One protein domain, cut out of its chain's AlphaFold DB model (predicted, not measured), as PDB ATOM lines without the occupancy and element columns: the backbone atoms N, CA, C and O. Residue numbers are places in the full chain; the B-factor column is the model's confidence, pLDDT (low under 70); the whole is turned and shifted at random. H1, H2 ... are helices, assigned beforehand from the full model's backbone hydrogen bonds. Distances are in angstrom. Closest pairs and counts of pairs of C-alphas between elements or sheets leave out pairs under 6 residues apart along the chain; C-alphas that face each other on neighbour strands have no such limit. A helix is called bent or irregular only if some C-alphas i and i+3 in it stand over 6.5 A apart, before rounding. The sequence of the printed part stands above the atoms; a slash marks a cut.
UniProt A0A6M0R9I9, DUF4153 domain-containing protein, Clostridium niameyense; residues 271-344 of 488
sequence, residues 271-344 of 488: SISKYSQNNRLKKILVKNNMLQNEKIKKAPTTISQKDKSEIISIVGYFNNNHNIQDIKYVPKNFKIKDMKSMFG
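Overview. This is residues 271 to 344 of the 488 residues of the protein "DUF4153 domain-containing protein" of Clostridium niameyense (UniProt A0A6M0R9I9). Two long helices, H1 and H2, lie side by side and run opposite ways as a helical hairpin, and a short helix, H3, lies near H2. H3 and much of the two long links, among them residues 289 to 300 and 323 to 335, lie on one side of this hairpin. The printed part has 74 residues, with the named helices H1, H2, H3 in that order and no named strand; its class is all helix, with 42 residues in helices. The whole is compact and rounded, with a radius of gyration of the C-alphas of 11.3 A and spans of 31 by 24 by 23 A.

Along the chain. Find C-alpha 271 at (39.357, 25.827, -7.907); from there H1, residues 271 to 287, runs 24.3 A to C-alpha 287 at (41.762, 5.021, -20.291). H2, residues 305 to 321, covers 23.8 A. H3, residues 336 to 343, ends at C-alpha 343 at (48.440, 14.913, -27.885); it is irregular, with C-alphas 337 and 340 7.2 A apart.

Arrangement. Look first at Gln 277 and Ile 314, whose C-alphas, the closest of H1 and H2, are 6.3 A apart. The two helices touch, H1 with residues 277 to 284 alone, at a shallow tilt of 24 degrees, opposite ways. H2 and H3 are close but not clearly touching; their closest C-alphas, of Asn 319 and Ile 336, are 7.7 A apart. They run opposite ways at a shallow tilt of 35.0 degrees, only just short of steep. H1 and H3 are apart. In H1 and H2 every O i to N i+4 pair is within hydrogen-bond range; in H3, 2 of 4 are.

Size, cuts and confidence. The two C-alphas farthest apart, of Ser 271 and Thr 301, are 33.4 A apart. Both links are long, with 17 and 14 residues; in the first, residues 291 to 292 pair with 295 to 296, antiparallel. The printed part has no cut, its mean pLDDT is 89.5, and no printed residue is under 70.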
ATOM      1  N   SER A 271      38.583  26.939  -8.472       94.12
ATOM      2  CA  SER A 271      39.357  25.827  -7.907       94.12
ATOM      3  C   SER A 271      38.665  24.484  -8.154       94.12
ATOM      4  O   SER A 271      39.295  23.535  -8.628       94.12
ATOM      5  N   ILE A 272      37.351  24.424  -7.920       96.00
ATOM      6  CA  ILE A 272      36.550  23.212  -8.125       96.00
ATOM      7  C   ILE A 272      36.449  22.848  -9.607       96.00
ATOM      8  O   ILE A 272      36.585  21.673  -9.955       96.00
ATOM      9  N   SER A 273      36.263  23.825 -10.499       94.94
ATOM     10  CA  SER A 273      36.173  23.544 -11.935       94.94
ATOM     11  C   SER A 273      37.519  23.098 -12.503       94.94
ATOM     12  O   SER A 273      37.577  22.082 -13.196       94.94
ATOM     13  N   LYS A 274      38.627  23.751 -12.124       95.25
ATOM     14  CA  LYS A 274      39.980  23.310 -12.496       95.25
ATOM     15  C   LYS A 274      40.272  21.891 -12.021       95.25
ATOM     16  O   LYS A 274      40.801  21.088 -12.792       95.25
ATOM     17  N   TYR A 275      39.908  21.558 -10.783       95.44
ATOM     18  CA  TYR A 275      40.039  20.199 -10.261       95.44
ATOM     19  C   TYR A 275      39.190  19.199 -11.061       95.44
ATOM     20  O   TYR A 275      39.691  18.158 -11.487       95.44
ATOM     21  N   SER A 276      37.921  19.532 -11.321       96.06
ATOM     22  CA  SER A 276      36.989  18.675 -12.057       96.06
ATOM     23  C   SER A 276      37.479  18.376 -13.478       96.06
ATOM     24  O   SER A 276      37.532  17.208 -13.873       96.06
ATOM     25  N   GLN A 277      37.905  19.403 -14.218       95.38
ATOM     26  CA  GLN A 277      38.380  19.251 -15.594       95.38
ATOM     27  C   GLN A 277      39.726  18.519 -15.668       95.38
ATOM     28  O   GLN A 277      39.896  17.646 -16.517       95.38
ATOM     29  N   ASN A 278      40.654  18.774 -14.736       95.75
ATOM     30  CA  ASN A 278      41.903  18.009 -14.654       95.75
ATOM     31  C   ASN A 278      41.660  16.528 -14.320       95.75
ATOM     32  O   ASN A 278      42.293  15.651 -14.906       95.75
ATOM     33  N   ASN A 279      40.728  16.221 -13.412       95.00
ATOM     34  CA  ASN A 279      40.385  14.836 -13.085       95.00
ATOM     35  C   ASN A 279      39.718  14.122 -14.271       95.00
ATOM     36  O   ASN A 279      39.983  12.949 -14.531       95.00
ATOM     37  N   ARG A 280      38.875  14.833 -15.026       94.06
ATOM     38  CA  ARG A 280      38.276  14.310 -16.258       94.06
ATOM     39  C   ARG A 280      39.341  14.024 -17.316       94.06
ATOM     40  O   ARG A 280      39.358  12.923 -17.859       94.06
ATOM     41  N   LEU A 281      40.277  14.952 -17.525       95.12
ATOM     42  CA  LEU A 281      41.415  14.751 -18.423       95.12
ATOM     43  C   LEU A 281      42.233  13.525 -18.006       95.12
ATOM     44  O   LEU A 281      42.484  12.655 -18.833       95.12
ATOM     45  N   LYS A 282      42.569  13.403 -16.714       94.69
ATOM     46  CA  LYS A 282      43.283  12.237 -16.172       94.69
ATOM     47  C   LYS A 282      42.586  10.928 -16.541       94.69
ATOM     48  O   LYS A 282      43.243  10.010 -17.018       94.69
ATOM     49  N   LYS A 283      41.267  10.839 -16.333       93.69
ATOM     50  CA  LYS A 283      40.488   9.629 -16.641       93.69
ATOM     51  C   LYS A 283      40.580   9.254 -18.119       93.69
ATOM     52  O   LYS A 283      40.782   8.083 -18.420       93.69
ATOM     53  N   ILE A 284      40.479  10.231 -19.023       93.44
ATOM     54  CA  ILE A 284      40.569   9.991 -20.471       93.44
ATOM     55  C   ILE A 284      41.984   9.553 -20.863       93.44
ATOM     56  O   ILE A 284      42.139   8.597 -21.623       93.44
ATOM     57  N   LEU A 285      43.013  10.211 -20.317       94.06
ATOM     58  CA  LEU A 285      44.408   9.884 -20.606       94.06
ATOM     59  C   LEU A 285      44.777   8.481 -20.113       94.06
ATOM     60  O   LEU A 285      45.398   7.726 -20.854       94.06
ATOM     61  N   VAL A 286      44.367   8.107 -18.897       93.38
ATOM     62  CA  VAL A 286      44.605   6.761 -18.345       93.38
ATOM     63  C   VAL A 286      43.861   5.703 -19.157       93.38
ATOM     64  O   VAL A 286      44.468   4.718 -19.560       93.38
ATOM     65  N   LYS A 287      42.578   5.932 -19.470       93.75
ATOM     66  CA  LYS A 287      41.762   5.021 -20.291       93.75
ATOM     67  C   LYS A 287      42.403   4.724 -21.654       93.75
ATOM     68  O   LYS A 287      42.291   3.607 -22.142       93.75
ATOM     69  N   ASN A 288      43.063   5.713 -22.256       93.19
ATOM     70  CA  ASN A 288      43.676   5.602 -23.583       93.19
ATOM     71  C   ASN A 288      45.197   5.352 -23.543       93.19
ATOM     72  O   ASN A 288      45.861   5.516 -24.564       93.19
ATOM     73  N   ASN A 289      45.769   4.973 -22.390       91.75
ATOM     74  CA  ASN A 289      47.212   4.732 -22.216       91.75
ATOM     75  C   ASN A 289      48.106   5.911 -22.659       91.75
ATOM     76  O   ASN A 289      49.229   5.735 -23.133       91.75
ATOM     77  N   MET A 290      47.604   7.134 -22.490       92.19
ATOM     78  CA  MET A 290      48.278   8.386 -22.840       92.19
ATOM     79  C   MET A 290      49.012   9.022 -21.655       92.19
ATOM     80  O   MET A 290      49.435  10.170 -21.747       92.19
ATOM     81  N   LEU A 291      49.145   8.325 -20.525       91.19
ATOM     82  CA  LEU A 291      49.818   8.842 -19.336       91.19
ATOM     83  C   LEU A 291      50.934   7.886 -18.903       91.19
ATOM     84  O   LEU A 291      50.658   6.742 -18.553       91.19
ATOM     85  N   GLN A 292      52.179   8.363 -18.902       84.88
ATOM     86  CA  GLN A 292      53.356   7.615 -18.447       84.88
ATOM     87  C   GLN A 292      54.215   8.523 -17.560       84.88
ATOM     88  O   GLN A 292      54.616   9.601 -17.992       84.88
ATOM     89  N   ASN A 293      54.488   8.113 -16.316       80.00
ATOM     90  CA  ASN A 293      55.246   8.905 -15.329       80.00
ATOM     91  C   ASN A 293      54.732  10.354 -15.187       80.00
ATOM     92  O   ASN A 293      55.505  11.306 -15.234       80.00
ATOM     93  N   GLU A 294      53.408  10.516 -15.096       79.75
ATOM     94  CA  GLU A 294      52.701  11.811 -15.065       79.75
ATOM     95  C   GLU A 294      52.886  12.717 -16.299       79.75
ATOM     96  O   GLU A 294      52.374  13.837 -16.320       79.75
ATOM     97  N   LYS A 295      53.540  12.236 -17.360       84.75
ATOM     98  CA  LYS A 295      53.681  12.946 -18.632       84.75
ATOM     99  C   LYS A 295      52.733  12.378 -19.680       84.75
ATOM    100  O   LYS A 295      52.460  11.175 -19.716       84.75
ATOM    101  N   ILE A 296      52.231  13.261 -20.539       88.25
ATOM    102  CA  ILE A 296      51.381  12.867 -21.660       88.25
ATOM    103  C   ILE A 296      52.237  12.163 -22.713       88.25
ATOM    104  O   ILE A 296      53.252  12.689 -23.168       88.25
ATOM    105  N   LYS A 297      51.786  10.979 -23.118       89.44
ATOM    106  CA  LYS A 297      52.226  10.285 -24.324       89.44
ATOM    107  C   LYS A 297      51.233  10.597 -25.445       89.44
ATOM    108  O   LYS A 297      50.027  10.664 -25.199       89.44
ATOM    109  N   LYS A 298      51.738  10.772 -26.672       88.19
ATOM    110  CA  LYS A 298      50.899  10.987 -27.863       88.19
ATOM    111  C   LYS A 298      49.826   9.906 -27.976       88.19
ATOM    112  O   LYS A 298      50.073   8.747 -27.633       88.19
ATOM    113  N   ALA A 299      48.655  10.301 -28.463       86.31
ATOM    114  CA  ALA A 299      47.520   9.406 -28.563       86.31
ATOM    115  C   ALA A 299      47.830   8.213 -29.481       86.31
ATOM    116  O   ALA A 299      48.465   8.397 -30.525       86.31
ATOM    117  N   PRO A 300      47.382   6.998 -29.121       84.94
ATOM    118  CA  PRO A 300      47.457   5.860 -30.026       84.94
ATOM    119  C   PRO A 300      46.543   6.092 -31.236       84.94
ATOM    120  O   PRO A 300      45.553   6.816 -31.150       84.94
ATOM    121  N   THR A 301      46.817   5.430 -32.360       80.12
ATOM    122  CA  THR A 301      45.954   5.495 -33.557       80.12
ATOM    123  C   THR A 301      44.524   5.002 -33.296       80.12
ATOM    124  O   THR A 301      43.613   5.349 -34.040       80.12
ATOM    125  N   THR A 302      44.316   4.244 -32.216       83.56
ATOM    126  CA  THR A 302      43.041   3.654 -31.791       83.56
ATOM    127  C   THR A 302      42.182   4.549 -30.891       83.56
ATOM    128  O   THR A 302      41.091   4.130 -30.500       83.56
ATOM    129  N   ILE A 303      42.633   5.759 -30.525       87.62
ATOM    130  CA  ILE A 303      41.837   6.643 -29.659       87.62
ATOM    131  C   ILE A 303      40.502   7.012 -30.317       87.62
ATOM    132  O   ILE A 303      40.449   7.450 -31.466       87.62
ATOM    133  N   SER A 304      39.415   6.885 -29.554       87.06
ATOM    134  CA  SER A 304      38.084   7.235 -30.048       87.06
ATOM    135  C   SER A 304      37.933   8.741 -30.288       87.06
ATOM    136  O   SER A 304      38.442   9.574 -29.535       87.06
ATOM    137  N   GLN A 305      37.150   9.104 -31.299       80.75
ATOM    138  CA  GLN A 305      36.866  10.499 -31.654       80.75
ATOM    139  C   GLN A 305      36.168  11.235 -30.510       80.75
ATOM    140  O   GLN A 305      36.454  12.405 -30.261       80.75
ATOM    141  N   LYS A 306      35.320  10.528 -29.755       83.62
ATOM    142  CA  LYS A 306      34.708  11.050 -28.532       83.62
ATOM    143  C   LYS A 306      35.770  11.467 -27.515       83.62
ATOM    144  O   LYS A 306      35.737  12.595 -27.038       83.62
ATOM    145  N   ASP A 307      36.733  10.596 -27.219       89.38
ATOM    146  CA  ASP A 307      37.788  10.901 -26.249       89.38
ATOM    147  C   ASP A 307      38.697  12.044 -26.740       89.38
ATOM    148  O   ASP A 307      39.039  12.926 -25.950       89.38
ATOM    149  N   LYS A 308      39.008  12.112 -28.048       88.56
ATOM    150  CA  LYS A 308      39.687  13.283 -28.640       88.56
ATOM    151  C   LYS A 308      38.885  14.567 -28.408       88.56
ATOM    152  O   LYS A 308      39.440  15.561 -27.945       88.56
ATOM    153  N   SER A 309      37.575  14.537 -28.671       84.94
ATOM    154  CA  SER A 309      36.678  15.685 -28.484       84.94
ATOM    155  C   SER A 309      36.620  16.143 -27.038       84.94
ATOM    156  O   SER A 309      36.588  17.346 -26.778       84.94
ATOM    157  N   GLU A 310      36.608  15.211 -26.090       87.88
ATOM    158  CA  GLU A 310      36.616  15.555 -24.677       87.88
ATOM    159  C   GLU A 310      37.938  16.217 -24.266       87.88
ATOM    160  O   GLU A 310      37.906  17.222 -23.555       87.88
ATOM    161  N   ILE A 311      39.085  15.730 -24.757       91.88
ATOM    162  CA  ILE A 311      40.393  16.358 -24.508       91.88
ATOM    163  C   ILE A 311      40.431  17.778 -25.091       91.88
ATOM    164  O   ILE A 311      40.800  18.710 -24.375       91.88
ATOM    165  N   ILE A 312      40.016  17.971 -26.349       89.69
ATOM    166  CA  ILE A 312      39.976  19.300 -26.988       89.69
ATOM    167  C   ILE A 312      39.054  20.247 -26.223       89.69
ATOM    168  O   ILE A 312      39.442  21.378 -25.939       89.69
ATOM    169  N   SER A 313      37.871  19.777 -25.819       87.94
ATOM    170  CA  SER A 313      36.931  20.562 -25.015       87.94
ATOM    171  C   SER A 313      37.541  21.009 -23.684       87.94
ATOM    172  O   SER A 313      37.354  22.159 -23.287       87.94
ATOM    173  N   ILE A 314      38.297  20.138 -23.009       91.44
ATOM    174  CA  ILE A 314      38.980  20.478 -21.755       91.44
ATOM    175  C   ILE A 314      40.085  21.511 -22.005       91.44
ATOM    176  O   ILE A 314      40.137  22.521 -21.307       91.44
ATOM    177  N   VAL A 315      40.940  21.301 -23.009       91.81
ATOM    178  CA  VAL A 315      42.017  22.247 -23.352       91.81
ATOM    179  C   VAL A 315      41.442  23.615 -23.732       91.81
ATOM    180  O   VAL A 315      41.896  24.636 -23.215       91.81
ATOM    181  N   GLY A 316      40.399  23.640 -24.565       88.88
ATOM    182  CA  GLY A 316      39.691  24.860 -24.952       88.88
ATOM    183  C   GLY A 316      39.044  25.568 -23.761       88.88
ATOM    184  O   GLY A 316      39.138  26.786 -23.639       88.88
ATOM    185  N   TYR A 317      38.465  24.814 -22.821       89.31
ATOM    186  CA  TYR A 317      37.929  25.368 -21.579       89.31
ATOM    187  C   TYR A 317      39.007  26.089 -20.755       89.31
ATOM    188  O   TYR A 317      38.777  27.212 -20.304       89.31
ATOM    189  N   PHE A 318      40.190  25.487 -20.588       91.44
ATOM    190  CA  PHE A 318      41.294  26.136 -19.879       91.44
ATOM    191  C   PHE A 318      41.834  27.352 -20.625       91.44
ATOM    192  O   PHE A 318      42.155  28.337 -19.979       91.44
ATOM    193  N   ASN A 319      41.915  27.313 -21.955       89.31
ATOM    194  CA  ASN A 319      42.382  28.452 -22.742       89.31
ATOM    195  C   ASN A 319      41.426  29.653 -22.688       89.31
ATOM    196  O   ASN A 319      41.878  30.793 -22.662       89.31
ATOM    197  N   ASN A 320      40.116  29.399 -22.684       84.38
ATOM    198  CA  ASN A 320      39.113  30.460 -22.765       84.38
ATOM    199  C   ASN A 320      38.748  31.035 -21.388       84.38
ATOM    200  O   ASN A 320      38.480  32.229 -21.276       84.38
ATOM    201  N   ASN A 321      38.733  30.200 -20.342       84.25
ATOM    202  CA  ASN A 321      38.208  30.588 -19.027       84.25
ATOM    203  C   ASN A 321      39.290  30.718 -17.940       84.25
ATOM    204  O   ASN A 321      39.068  31.395 -16.931       84.25
ATOM    205  N   HIS A 322      40.458  30.100 -18.145       86.81
ATOM    206  CA  HIS A 322      41.565  30.026 -17.183       86.81
ATOM    207  C   HIS A 322      42.909  30.322 -17.855       86.81
ATOM    208  O   HIS A 322      42.968  30.838 -18.968       86.81
ATOM    209  N   ASN A 323      44.011  30.011 -17.171       87.19
ATOM    210  CA  ASN A 323      45.303  29.893 -17.829       87.19
ATOM    211  C   ASN A 323      45.465  28.460 -18.340       87.19
ATOM    212  O   ASN A 323      45.282  27.507 -17.590       87.19
ATOM    213  N   ILE A 324      45.903  28.288 -19.587       87.62
ATOM    214  CA  ILE A 324      46.158  26.955 -20.160       87.62
ATOM    215  C   ILE A 324      47.204  26.144 -19.363       87.62
ATOM    216  O   ILE A 324      47.192  24.917 -19.359       87.62
ATOM    217  N   GLN A 325      48.067  26.847 -18.627       86.62
ATOM    218  CA  GLN A 325      49.088  26.298 -17.732       86.62
ATOM    219  C   GLN A 325      48.510  25.675 -16.452       86.62
ATOM    220  O   GLN A 325      49.223  24.981 -15.736       86.62
ATOM    221  N   ASP A 326      47.229  25.910 -16.151       90.12
ATOM    222  CA  ASP A 326      46.523  25.260 -15.042       90.12
ATOM    223  C   ASP A 326      46.174  23.780 -15.342       90.12
ATOM    224  O   ASP A 326      45.660  23.064 -14.473       90.12
ATOM    225  N   ILE A 327      46.433  23.300 -16.565       92.38
ATOM    226  CA  ILE A 327      46.332  21.881 -16.909       92.38
ATOM    227  C   ILE A 327      47.519  21.143 -16.274       92.38
ATOM    228  O   ILE A 327      48.675  21.401 -16.594       92.38
ATOM    229  N   LYS A 328      47.248  20.173 -15.397       91.25
ATOM    230  CA  LYS A 328      48.282  19.528 -14.565       91.25
ATOM    231  C   LYS A 328      49.332  18.741 -15.364       91.25
ATOM    232  O   LYS A 328      50.465  18.615 -14.919       91.25
ATOM    233  N   TYR A 329      48.948  18.186 -16.513       89.69
ATOM    234  CA  TYR A 329      49.755  17.212 -17.262       89.69
ATOM    235  C   TYR A 329      50.537  17.805 -18.446       89.69
ATOM    236  O   TYR A 329      51.227  17.069 -19.150       89.69
ATOM    237  N   VAL A 330      50.419  19.113 -18.693       89.44
ATOM    238  CA  VAL A 330      51.117  19.807 -19.790       89.44
ATOM    239  C   VAL A 330      52.278  20.645 -19.240       89.44
ATOM    240  O   VAL A 330      52.245  21.059 -18.080       89.44
ATOM    241  N   PRO A 331      53.326  20.912 -20.037       87.44
ATOM    242  CA  PRO A 331      54.433  21.751 -19.590       87.44
ATOM    243  C   PRO A 331      54.003  23.218 -19.411       87.44
ATOM    244  O   PRO A 331      53.073  23.699 -20.053       87.44
ATOM    245  N   LYS A 332      54.723  23.976 -18.571       86.81
ATOM    246  CA  LYS A 332      54.391  25.385 -18.261       86.81
ATOM    247  C   LYS A 332      54.404  26.316 -19.481       86.81
ATOM    248  O   LYS A 332      53.764  27.359 -19.459       86.81
ATOM    249  N   ASN A 333      55.133  25.976 -20.539       88.38
ATOM    250  CA  ASN A 333      55.186  26.749 -21.781       88.38
ATOM    251  C   ASN A 333      54.155  26.294 -22.830       88.38
ATOM    252  O   ASN A 333      54.186  26.817 -23.943       88.38
ATOM    253  N   PHE A 334      53.264  25.357 -22.488       89.94
ATOM    254  CA  PHE A 334      52.258  24.819 -23.397       89.94
ATOM    255  C   PHE A 334      51.335  25.914 -23.943       89.94
ATOM    256  O   PHE A 334      50.794  26.731 -23.194       89.94
ATOM    257  N   LYS A 335      51.134  25.901 -25.261       89.81
ATOM    258  CA  LYS A 335      50.173  26.733 -25.990       89.81
ATOM    259  C   LYS A 335      49.246  25.838 -26.808       89.81
ATOM    260  O   LYS A 335      49.611  24.721 -27.157       89.81
ATOM    261  N   ILE A 336      48.075  26.351 -27.204       86.56
ATOM    262  CA  ILE A 336      47.129  25.608 -28.066       86.56
ATOM    263  C   ILE A 336      47.806  25.051 -29.325       86.56
ATOM    264  O   ILE A 336      47.540  23.922 -29.719       86.56
ATOM    265  N   LYS A 337      48.717  25.812 -29.942       87.12
ATOM    266  CA  LYS A 337      49.452  25.371 -31.139       87.12
ATOM    267  C   LYS A 337      50.300  24.108 -30.921       87.12
ATOM    268  O   LYS A 337      50.589  23.394 -31.876       87.12
ATOM    269  N   ASP A 338      50.646  23.797 -29.673       89.25
ATOM    270  CA  ASP A 338      51.413  22.610 -29.297       89.25
ATOM    271  C   ASP A 338      50.504  21.374 -29.117       89.25
ATOM    272  O   ASP A 338      50.970  20.301 -28.740       89.25
ATOM    273  N   MET A 339      49.196  21.480 -29.395       89.75
ATOM    274  CA  MET A 339      48.241  20.372 -29.266       89.75
ATOM    275  C   MET A 339      48.670  19.149 -30.083       89.75
ATOM    276  O   MET A 339      48.711  18.034 -29.559       89.75
ATOM    277  N   LYS A 340      49.067  19.358 -31.345       89.38
ATOM    278  CA  LYS A 340      49.507  18.276 -32.238       89.38
ATOM    279  C   LYS A 340      50.763  17.586 -31.713       89.38
ATOM    280  O   LYS A 340      50.864  16.362 -31.773       89.38
ATOM    281  N   SER A 341      51.721  18.350 -31.190       89.00
ATOM    282  CA  SER A 341      52.975  17.797 -30.674       89.00
ATOM    283  C   SER A 341      52.780  17.068 -29.340       89.00
ATOM    284  O   SER A 341      53.385  16.013 -29.157       89.00
ATOM    285  N   MET A 342      51.905  17.563 -28.458       89.75
ATOM    286  CA  MET A 342      51.610  16.956 -27.153       89.75
ATOM    287  C   MET A 342      50.663  15.755 -27.230       89.75
ATOM    288  O   MET A 342      50.962  14.694 -26.689       89.75
ATOM    289  N   PHE A 343      49.516  15.909 -27.891       90.56
ATOM    290  CA  PHE A 343      48.440  14.913 -27.885       90.56
ATOM    291  C   PHE A 343      48.393  14.069 -29.163       90.56
ATOM    292  O   PHE A 343      47.825  12.982 -29.141       90.56
ATOM    293  N   GLY A 344      49.031  14.505 -30.254       88.25
ATOM    294  CA  GLY A 344      49.070  13.771 -31.525       88.25
ATOM    295  C   GLY A 344      47.955  14.124 -32.515       88.25
ATOM    296  O   GLY A 344      47.866  13.485 -33.556       88.25
TER     297      GLY A 344